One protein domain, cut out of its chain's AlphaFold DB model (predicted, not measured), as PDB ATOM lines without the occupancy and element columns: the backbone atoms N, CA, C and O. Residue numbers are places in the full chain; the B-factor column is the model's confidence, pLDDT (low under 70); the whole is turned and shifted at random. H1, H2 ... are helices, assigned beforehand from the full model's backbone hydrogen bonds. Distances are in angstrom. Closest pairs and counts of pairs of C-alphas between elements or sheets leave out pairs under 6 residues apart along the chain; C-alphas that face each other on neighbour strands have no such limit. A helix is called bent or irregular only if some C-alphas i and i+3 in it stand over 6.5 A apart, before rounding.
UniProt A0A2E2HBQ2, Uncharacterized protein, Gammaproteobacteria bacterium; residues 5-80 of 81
ATOM      1  N   GLU A   5     136.082 135.802 182.280       72.50
ATOM      2  CA  GLU A   5     136.233 136.077 180.851       72.50
ATOM      3  C   GLU A   5     136.387 137.575 180.536       72.50
ATOM      4  O   GLU A   5     137.229 137.947 179.714       72.50
ATOM      5  N   GLU A   6     135.639 138.459 181.204       73.62
ATOM      6  CA  GLU A   6     135.735 139.915 181.005       73.62
ATOM      7  C   GLU A   6     137.073 140.468 181.505       73.62
ATOM      8  O   GLU A   6     137.698 141.302 180.839       73.62
ATOM      9  N   LYS A   7     137.575 139.947 182.632       73.50
ATOM     10  CA  LYS A   7     138.917 140.286 183.134       73.50
ATOM     11  C   LYS A   7     140.005 139.852 182.160       73.50
ATOM     12  O   LYS A   7     140.923 140.626 181.892       73.50
ATOM     13  N   SER A   8     139.889 138.645 181.608       71.25
ATOM     14  CA  SER A   8     140.842 138.093 180.639       71.25
ATOM     15  C   SER A   8     140.885 138.909 179.347       71.25
ATOM     16  O   SER A   8     141.974 139.233 178.869       71.25
ATOM     17  N   LYS A   9     139.720 139.327 178.828       72.75
ATOM     18  CA  LYS A   9     139.611 140.200 177.646       72.75
ATOM     19  C   LYS A   9     140.238 141.574 177.884       72.75
ATOM     20  O   LYS A   9     141.089 141.986 177.098       72.75
ATOM     21  N   LYS A  10     139.933 142.232 179.009       74.88
ATOM     22  CA  LYS A  10     140.559 143.516 179.389       74.88
ATOM     23  C   LYS A  10     142.077 143.401 179.562       74.88
ATOM     24  O   LYS A  10     142.818 144.335 179.246       74.88
ATOM     25  N   LEU A  11     142.565 142.271 180.079       76.06
ATOM     26  CA  LEU A  11     144.002 142.017 180.215       76.06
ATOM     27  C   LEU A  11     144.677 141.863 178.847       76.06
ATOM     28  O   LEU A  11     145.782 142.371 178.647       76.06
ATOM     29  N   TRP A  12     144.007 141.175 177.921       68.81
ATOM     30  CA  TRP A  12     144.446 140.999 176.539       68.81
ATOM     31  C   TRP A  12     144.477 142.324 175.780       68.81
ATOM     32  O   TRP A  12     145.498 142.647 175.179       68.81
ATOM     33  N   GLU A  13     143.432 143.144 175.899       77.75
ATOM     34  CA  GLU A  13     143.403 144.496 175.335       77.75
ATOM     35  C   GLU A  13     144.535 145.364 175.879       77.75
ATOM     36  O   GLU A  13     145.264 145.965 175.103       77.75
ATOM     37  N   LYS A  14     144.774 145.386 177.198       72.25
ATOM     38  CA  LYS A  14     145.892 146.159 177.778       72.25
ATOM     39  C   LYS A  14     147.269 145.686 177.306       72.25
ATOM     40  O   LYS A  14     148.216 146.474 177.295       72.25
ATOM     41  N   ARG A  15     147.424 144.398 176.981       66.88
ATOM     42  CA  ARG A  15     148.671 143.846 176.428       66.88
ATOM     43  C   ARG A  15     148.831 144.226 174.960       66.88
ATOM     44  O   ARG A  15     149.884 144.742 174.605       66.88
ATOM     45  N   MET A  16     147.778 144.063 174.164       66.69
ATOM     46  CA  MET A  16     147.711 144.520 172.772       66.69
ATOM     47  C   MET A  16     147.973 146.021 172.664       66.69
ATOM     48  O   MET A  16     148.772 146.444 171.843       66.69
ATOM     49  N   PHE A  17     147.385 146.824 173.550       69.88
ATOM     50  CA  PHE A  17     147.574 148.269 173.576       69.88
ATOM     51  C   PHE A  17     149.004 148.651 173.964       69.88
ATOM     52  O   PHE A  17     149.561 149.574 173.388       69.88
ATOM     53  N   ARG A  18     149.649 147.930 174.894       62.88
ATOM     54  CA  ARG A  18     151.071 148.155 175.212       62.88
ATOM     55  C   ARG A  18     152.004 147.772 174.068       62.88
ATOM     56  O   ARG A  18     152.968 148.490 173.831       62.88
ATOM     57  N   LEU A  19     151.724 146.662 173.387       60.53
ATOM     58  CA  LEU A  19     152.483 146.231 172.211       60.53
ATOM     59  C   LEU A  19     152.323 147.233 171.071       60.53
ATOM     60  O   LEU A  19     153.323 147.705 170.539       60.53
ATOM     61  N   ALA A  20     151.086 147.657 170.803       61.75
ATOM     62  CA  ALA A  20     150.797 148.731 169.872       61.75
ATOM     63  C   ALA A  20     151.570 149.990 170.272       61.75
ATOM     64  O   ALA A  20     152.366 150.463 169.480       61.75
ATOM     65  N   VAL A  21     151.464 150.491 171.504       65.81
ATOM     66  CA  VAL A  21     152.193 151.693 171.960       65.81
ATOM     67  C   VAL A  21     153.714 151.585 171.773       65.81
ATOM     68  O   VAL A  21     154.360 152.611 171.581       65.81
ATOM     69  N   TYR A  22     154.291 150.382 171.779       63.28
ATOM     70  CA  TYR A  22     155.718 150.186 171.526       63.28
ATOM     71  C   TYR A  22     156.072 150.150 170.026       63.28
ATOM     72  O   TYR A  22     157.074 150.734 169.618       63.28
ATOM     73  N   GLU A  23     155.239 149.537 169.178       63.03
ATOM     74  CA  GLU A  23     155.451 149.471 167.718       63.03
ATOM     75  C   GLU A  23     154.992 150.731 166.965       63.03
ATOM     76  O   GLU A  23     155.548 151.101 165.924       63.03
ATOM     77  N   THR A  24     153.986 151.422 167.498       71.94
ATOM     78  CA  THR A  24     153.372 152.606 166.887       71.94
ATOM     79  C   THR A  24     154.377 153.743 166.674       71.94
ATOM     80  O   THR A  24     154.390 154.274 165.569       71.94
ATOM     81  N   PRO A  25     155.258 154.131 167.624       72.94
ATOM     82  CA  PRO A  25     156.182 155.246 167.400       72.94
ATOM     83  C   PRO A  25     157.173 154.974 166.263       72.94
ATOM     84  O   PRO A  25     157.430 155.871 165.462       72.94
ATOM     85  N   GLY A  26     157.672 153.741 166.133       67.56
ATOM     86  CA  GLY A  26     158.537 153.354 165.013       67.56
ATOM     87  C   GLY A  26     157.798 153.390 163.673       67.56
ATOM     88  O   GLY A  26     158.304 153.932 162.694       67.56
ATOM     89  N   THR A  27     156.564 152.888 163.648       74.69
ATOM     90  CA  THR A  27     155.724 152.870 162.441       74.69
ATOM     91  C   THR A  27     155.317 154.282 162.010       74.69
ATOM     92  O   THR A  27     155.408 154.619 160.833       74.69
ATOM     93  N   ILE A  28     154.944 155.140 162.965       78.94
ATOM     94  CA  ILE A  28     154.639 156.558 162.743       78.94
ATOM     95  C   ILE A  28     155.865 157.278 162.176       78.94
ATOM     96  O   ILE A  28     155.734 157.989 161.186       78.94
ATOM     97  N   LEU A  29     157.060 157.067 162.738       74.88
ATOM     98  CA  LEU A  29     158.300 157.679 162.242       74.88
ATOM     99  C   LEU A  29     158.612 157.288 160.792       74.88
ATOM    100  O   LEU A  29     158.964 158.152 159.989       74.88
ATOM    101  N   VAL A  30     158.448 156.009 160.444       75.31
ATOM    102  CA  VAL A  30     158.648 155.524 159.070       75.31
ATOM    103  C   VAL A  30     157.599 156.110 158.124       75.31
ATOM    104  O   VAL A  30     157.956 156.582 157.045       75.31
ATOM    105  N   LEU A  31     156.325 156.136 158.529       78.62
ATOM    106  CA  LEU A  31     155.236 156.704 157.731       78.62
ATOM    107  C   LEU A  31     155.405 158.211 157.508       78.62
ATOM    108  O   LEU A  31     155.251 158.670 156.380       78.62
ATOM    109  N   LEU A  32     155.774 158.976 158.541       76.31
ATOM    110  CA  LEU A  32     156.067 160.406 158.416       76.31
ATOM    111  C   LEU A  32     157.284 160.650 157.520       76.31
ATOM    112  O   LEU A  32     157.218 161.488 156.625       76.31
ATOM    113  N   GLY A  33     158.370 159.898 157.701       74.12
ATOM    114  CA  GLY A  33     159.542 160.000 156.828       74.12
ATOM    115  C   GLY A  33     159.206 159.695 155.364       74.12
ATOM    116  O   GLY A  33     159.621 160.422 154.464       74.12
ATOM    117  N   ALA A  34     158.402 158.661 155.106       74.62
ATOM    118  CA  ALA A  34     157.949 158.324 153.759       74.62
ATOM    119  C   ALA A  34     157.026 159.404 153.171       74.62
ATOM    120  O   ALA A  34     157.203 159.794 152.019       74.62
ATOM    121  N   TYR A  35     156.097 159.939 153.967       77.31
ATOM    122  CA  TYR A  35     155.227 161.043 153.565       77.31
ATOM    123  C   TYR A  35     156.041 162.280 153.160       77.31
ATOM    124  O   TYR A  35     155.848 162.820 152.075       77.31
ATOM    125  N   GLY A  36     157.020 162.679 153.977       73.81
ATOM    126  CA  GLY A  36     157.906 163.803 153.659       73.81
ATOM    127  C   GLY A  36     158.713 163.588 152.381       73.81
ATOM    128  O   GLY A  36     158.893 164.513 151.600       73.81
ATOM    129  N   LYS A  37     159.170 162.354 152.138       72.19
ATOM    130  CA  LYS A  37     160.017 162.025 150.985       72.19
ATOM    131  C   LYS A  37     159.262 161.930 149.662       72.19
ATOM    132  O   LYS A  37     159.818 162.298 148.634       72.19
ATOM    133  N   PHE A  38     158.061 161.356 149.679       77.56
ATOM    134  CA  PHE A  38     157.349 160.965 148.458       77.56
ATOM    135  C   PHE A  38     156.086 161.782 148.186       77.56
ATOM    136  O   PHE A  38     155.615 161.771 147.055       77.56
ATOM    137  N   TRP A  39     155.502 162.419 149.204       70.56
ATOM    138  CA  TRP A  39     154.181 163.055 149.106       70.56
ATOM    139  C   TRP A  39     154.192 164.549 149.412       70.56
ATOM    140  O   TRP A  39     153.379 165.271 148.852       70.56
ATOM    141  N   ALA A  40     155.076 165.017 150.296       72.00
ATOM    142  CA  ALA A  40     155.069 166.415 150.705       72.00
ATOM    143  C   ALA A  40     155.495 167.384 149.594       72.00
ATOM    144  O   ALA A  40     154.978 168.488 149.571       72.00
ATOM    145  N   ASP A  41     156.435 167.003 148.722       66.19
ATOM    146  CA  ASP A  41     156.926 167.803 147.577       66.19
ATOM    147  C   ASP A  41     157.140 169.311 147.874       66.19
ATOM    148  O   ASP A  41     156.874 170.184 147.053       66.19
ATOM    149  N   GLY A  42     157.595 169.636 149.094       65.56
ATOM    150  CA  GLY A  42     157.822 171.015 149.552       65.56
ATOM    151  C   GLY A  42     156.661 171.691 150.299       65.56
ATOM    152  O   GLY A  42     156.861 172.789 150.819       65.56
ATOM    153  N   ASP A  43     155.506 171.038 150.440       72.44
ATOM    154  CA  ASP A  43     154.304 171.521 151.140       72.44
ATOM    155  C   ASP A  43     153.845 170.557 152.263       72.44
ATOM    156  O   ASP A  43     152.680 170.180 152.409       72.44
ATOM    157  N   ALA A  44     154.794 170.083 153.077       73.75
ATOM    158  CA  ALA A  44     154.486 169.247 154.234       73.75
ATOM    159  C   ALA A  44     153.710 170.015 155.320       73.75
ATOM    160  O   ALA A  44     154.083 171.126 155.698       73.75
ATOM    161  N   PHE A  45     152.752 169.334 155.968       72.75
ATOM    162  CA  PHE A  45     152.063 169.813 157.180       72.75
ATOM    163  C   PHE A  45     153.029 170.265 158.293       72.75
ATOM    164  O   PHE A  45     152.713 171.145 159.089       72.75
ATOM    165  N   TRP A  46     154.228 169.679 158.341       72.31
ATOM    166  CA  TRP A  46     155.305 170.098 159.228       72.31
ATOM    167  C   TRP A  46     156.506 170.521 158.386       72.31
ATOM    168  O   TRP A  46     157.125 169.687 157.731       72.31
ATOM    169  N   SER A  47     156.904 171.794 158.475       71.38
ATOM    170  CA  SER A  47     158.033 172.369 157.722       71.38
ATOM    171  C   SER A  47     159.360 171.609 157.867       71.38
ATOM    172  O   SER A  47     160.226 171.719 157.006       71.38
ATOM    173  N   ALA A  48     159.536 170.811 158.924       68.94
ATOM    174  CA  ALA A  48     160.712 169.965 159.099       68.94
ATOM    175  C   ALA A  48     160.762 168.821 158.068       68.94
ATOM    176  O   ALA A  48     161.849 168.440 157.653       68.94
ATOM    177  N   LEU A  49     159.612 168.330 157.592       68.38
ATOM    178  CA  LEU A  49     159.525 167.315 156.536       68.38
ATOM    179  C   LEU A  49     159.812 167.873 155.132       68.38
ATOM    180  O   LEU A  49     160.046 167.090 154.219       68.38
ATOM    181  N   ASN A  50     159.864 169.197 154.959       71.69
ATOM    182  CA  ASN A  50     160.329 169.808 153.707       71.69
ATOM    183  C   ASN A  50     161.858 169.812 153.591       71.69
ATOM    184  O   ASN A  50     162.395 170.060 152.514       71.69
ATOM    185  N   ASN A  51     162.579 169.556 154.689       77.81
ATOM    186  CA  ASN A  51     164.030 169.472 154.658       77.81
ATOM    187  C   ASN A  51     164.470 168.021 154.378       77.81
ATOM    188  O   ASN A  51     164.270 167.146 155.229       77.81
ATOM    189  N   PRO A  52     165.133 167.747 153.241       76.50
ATOM    190  CA  PRO A  52     165.537 166.392 152.870       76.50
ATOM    191  C   PRO A  52     166.502 165.752 153.882       76.50
ATOM    192  O   PRO A  52     166.496 164.532 154.053       76.50
ATOM    193  N   THR A  53     167.288 166.550 154.611       81.81
ATOM    194  CA  THR A  53     168.164 166.061 155.685       81.81
ATOM    195  C   THR A  53     167.352 165.503 156.851       81.81
ATOM    196  O   THR A  53     167.652 164.418 157.344       81.81
ATOM    197  N   VAL A  54     166.292 166.200 157.269       80.25
ATOM    198  CA  VAL A  54     165.431 165.766 158.383       80.25
ATOM    199  C   VAL A  54     164.671 164.496 158.012       80.25
ATOM    200  O   VAL A  54     164.631 163.547 158.795       80.25
ATOM    201  N   VAL A  55     164.130 164.444 156.795       79.62
ATOM    202  CA  VAL A  55     163.431 163.265 156.269       79.62
ATOM    203  C   VAL A  55     164.353 162.046 156.222       79.62
ATOM    204  O   VAL A  55     163.978 160.964 156.676       79.62
ATOM    205  N   ASN A  56     165.583 162.211 155.730       80.94
ATOM    206  CA  ASN A  56     166.560 161.125 155.702       80.94
ATOM    207  C   ASN A  56     166.954 160.659 157.112       80.94
ATOM    208  O   ASN A  56     167.102 159.458 157.323       80.94
ATOM    209  N   VAL A  57     167.072 161.569 158.088       83.56
ATOM    210  CA  VAL A  57     167.330 161.211 159.494       83.56
ATOM    211  C   VAL A  57     166.154 160.435 160.095       83.56
ATOM    212  O   VAL A  57     166.376 159.399 160.718       83.56
ATOM    213  N   MET A  58     164.909 160.868 159.870       79.25
ATOM    214  CA  MET A  58     163.715 160.139 160.327       79.25
ATOM    215  C   MET A  58     163.654 158.723 159.747       79.25
ATOM    216  O   MET A  58     163.410 157.766 160.483       79.25
ATOM    217  N   LEU A  59     163.938 158.572 158.450       79.25
ATOM    218  CA  LEU A  59     164.005 157.261 157.804       79.25
ATOM    219  C   LEU A  59     165.149 156.405 158.358       79.25
ATOM    220  O   LEU A  59     164.942 155.225 158.631       79.25
ATOM    221  N   ALA A  60     166.335 156.980 158.574       82.38
ATOM    222  CA  ALA A  60     167.476 156.262 159.141       82.38
ATOM    223  C   ALA A  60     167.184 155.748 160.560       82.38
ATOM    224  O   ALA A  60     167.474 154.590 160.870       82.38
ATOM    225  N   ILE A  61     166.555 156.571 161.406       83.06
ATOM    226  CA  ILE A  61     166.134 156.175 162.755       83.06
ATOM    227  C   ILE A  61     165.079 155.064 162.675       83.06
ATOM    228  O   ILE A  61     165.221 154.042 163.345       83.06
ATOM    229  N   GLY A  62     164.062 155.220 161.820       78.38
ATOM    230  CA  GLY A  62     163.018 154.211 161.624       78.38
ATOM    231  C   GLY A  62     163.574 152.853 161.180       78.38
ATOM    232  O   GLY A  62     163.261 151.827 161.782       78.38
ATOM    233  N   ILE A  63     164.476 152.848 160.192       81.06
ATOM    234  CA  ILE A  63     165.156 151.634 159.710       81.06
ATOM    235  C   ILE A  63     166.024 151.014 160.811       81.06
ATOM    236  O   ILE A  63     166.035 149.797 160.968       81.06
ATOM    237  N   THR A  64     166.725 151.828 161.605       84.38
ATOM    238  CA  THR A  64     167.563 151.335 162.710       84.38
ATOM    239  C   THR A  64     166.728 150.614 163.769       84.38
ATOM    240  O   THR A  64     167.117 149.541 164.230       84.38
ATOM    241  N   ILE A  65     165.556 151.154 164.117       80.81
ATOM    242  CA  ILE A  65     164.620 150.517 165.056       80.81
ATOM    243  C   ILE A  65     164.095 149.195 164.482       80.81
ATOM    244  O   ILE A  65     164.049 148.191 165.192       80.81
ATOM    245  N   TRP A  66     163.753 149.159 163.192       80.88
ATOM    246  CA  TRP A  66     163.348 147.926 162.514       80.88
ATOM    247  C   TRP A  66     164.449 146.865 162.506       80.88
ATOM    248  O   TRP A  66     164.178 145.711 162.830       80.88
ATOM    249  N   LEU A  67     165.692 147.245 162.201       82.94
ATOM    250  CA  LEU A  67     166.836 146.332 162.236       82.94
ATOM    251  C   LEU A  67     167.087 145.798 163.648       82.94
ATOM    252  O   LEU A  67     167.285 144.598 163.812       82.94
ATOM    253  N   ALA A  68     167.024 146.652 164.673       78.56
ATOM    254  CA  ALA A  68     167.150 146.220 166.062       78.56
ATOM    255  C   ALA A  68     166.054 145.204 166.430       78.56
ATOM    256  O   ALA A  68     166.361 144.119 166.928       78.56
ATOM    257  N   SER A  69     164.797 145.498 166.085       77.06
ATOM    258  CA  SER A  69     163.662 144.593 166.307       77.06
ATOM    259  C   SER A  69     163.845 143.252 165.577       77.06
ATOM    260  O   SER A  69     163.631 142.183 166.150       77.06
ATOM    261  N   TRP A  70     164.359 143.285 164.344       79.31
ATOM    262  CA  TRP A  70     164.665 142.090 163.556       79.31
ATOM    263  C   TRP A  70     165.789 141.245 164.170       79.31
ATOM    264  O   TRP A  70     165.700 140.017 164.211       79.31
ATOM    265  N   THR A  71     166.846 141.876 164.691       81.69
ATOM    266  CA  THR A  71     167.941 141.146 165.354       81.69
ATOM    267  C   THR A  71     167.490 140.456 166.639       81.69
ATOM    268  O   THR A  71     167.890 139.317 166.887       81.69
ATOM    269  N   GLU A  72     166.625 141.094 167.429       79.25
ATOM    270  CA  GLU A  72     166.021 140.478 168.613       79.25
ATOM    271  C   GLU A  72     165.070 139.334 168.227       79.25
ATOM    272  O   GLU A  72     165.088 138.270 168.848       79.25
ATOM    273  N   PHE A  73     164.322 139.482 167.131       76.12
ATOM    274  CA  PHE A  73     163.484 138.415 166.583       76.12
ATOM    275  C   PHE A  73     164.292 137.174 166.168       76.12
ATOM    276  O   PHE A  73     163.953 136.053 166.555       76.12
ATOM    277  N   ILE A  74     165.414 137.357 165.459       81.38
ATOM    278  CA  ILE A  74     166.320 136.253 165.096       81.38
ATOM    279  C   ILE A  74     166.886 135.572 166.348       81.38
ATOM    280  O   ILE A  74     166.945 134.342 166.406       81.38
ATOM    281  N   LYS A  75     167.293 136.346 167.366       78.50
ATOM    282  CA  LYS A  75     167.776 135.778 168.635       78.50
ATOM    283  C   LYS A  75     166.704 134.931 169.318       78.50
ATOM    284  O   LYS A  75     167.033 133.848 169.791       78.50
ATOM    285  N   MET A  76     165.448 135.381 169.337       71.19
ATOM    286  CA  MET A  76     164.337 134.610 169.907       71.19
ATOM    287  C   MET A  76     164.098 133.291 169.168       71.19
ATOM    288  O   MET A  76     163.895 132.268 169.816       71.19
ATOM    289  N   ILE A  77     164.160 133.290 167.832       78.62
ATOM    290  CA  ILE A  77     164.038 132.058 167.036       78.62
ATOM    291  C   ILE A  77     165.192 131.102 167.345       78.62
ATOM    292  O   ILE A  77     164.966 129.918 167.579       78.62
ATOM    293  N   ARG A  78     166.426 131.618 167.389       77.56
ATOM    294  CA  ARG A  78     167.622 130.811 167.655       77.56
ATOM    295  C   ARG A  78     167.642 130.225 169.066       77.56
ATOM    296  O   ARG A  78     168.115 129.117 169.232       77.56
ATOM    297  N   ASN A  79     167.147 130.948 170.069       65.56
ATOM    298  CA  ASN A  79     167.163 130.506 171.469       65.56
ATOM    299  C   ASN A  79     166.011 129.545 171.827       65.56
ATOM    300  O   ASN A  79     165.893 129.127 172.976       65.56
ATOM    301  N   LYS A  80     165.128 129.239 170.867       52.12
ATOM    302  CA  LYS A  80     164.043 128.258 171.010       52.12
ATOM    303  C   LYS A  80     164.448 126.852 170.526       52.12
ATOM    304  O   LYS A  80     163.664 125.923 170.704       52.12
TER     305      LYS A  80
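Overview. This is residues 5 to 80 of the 81 residues of an uncharacterized protein of Gammaproteobacteria bacterium (UniProt A0A2E2HBQ2). Two long helices make an open V: the bent H1 and the long H3 come together at one end of the domain, where H1b packs on the first part of H3, while their other ends spread apart. The short helix H2 lies at the closed end, and residues 5 to 22 of H1 and 70 to 80 stick out as the two free arms. The printed part has 76 residues with three named helices, H1, H2 and H3 in chain order, and no named strand; the class is all helix. It is only just loose, close to extended, with a radius of gyration of the C-alphas of 17.0 A, and only just flat, spanning 51 by 34 by 14 A.

Arrangement. H1, residues 5 to 38, was assigned as one helix by its hydrogen bonds but is bent, with C-alphas 22 and 25 6.5 A apart. Its arms H1a, residues 5 to 22, and H1b, residues 25 to 38, stand at a steep tilt of 45 degrees. H1b touches H3, residues 52 to 78, closest at the C-alphas of Gly 33 and Val 55, 5.1 A, opposite ways at a steep tilt of 41 degrees. With residues 32 to 37 alone, H1b touches H2, residues 47 to 50, closest at the C-alphas of Gly 36 and Leu 49, 4.8 A. H2 and H3 only just touch, only at the corner, with 3 pairs of C-alphas within 8 A, the closest Leu 49 and Val 55 at 5.6 A. H1a is apart from H2 and H3. Every O i to N i+4 pair is within hydrogen-bond range in H1a, H1b and H3; H2 is too short for one.

Along the chain. H1a measures 25.8 A from C-alpha 5 at (136.233, 136.077, 180.851), and H1b 19.8 A. H2 measures 5.3 A, and H3 38.6 A to C-alpha 78 at (167.622, 130.811, 167.655).

Size, cuts and confidence. The C-alphas farthest apart are those of Glu 5 and Gly 42, 51.6 A. The printed part has no cut; H1 to H2 is a short link, H2 to H3 a tight one. Mean pLDDT of the printed part is 74.1, with 17 residues under 70, among them 15 to 23.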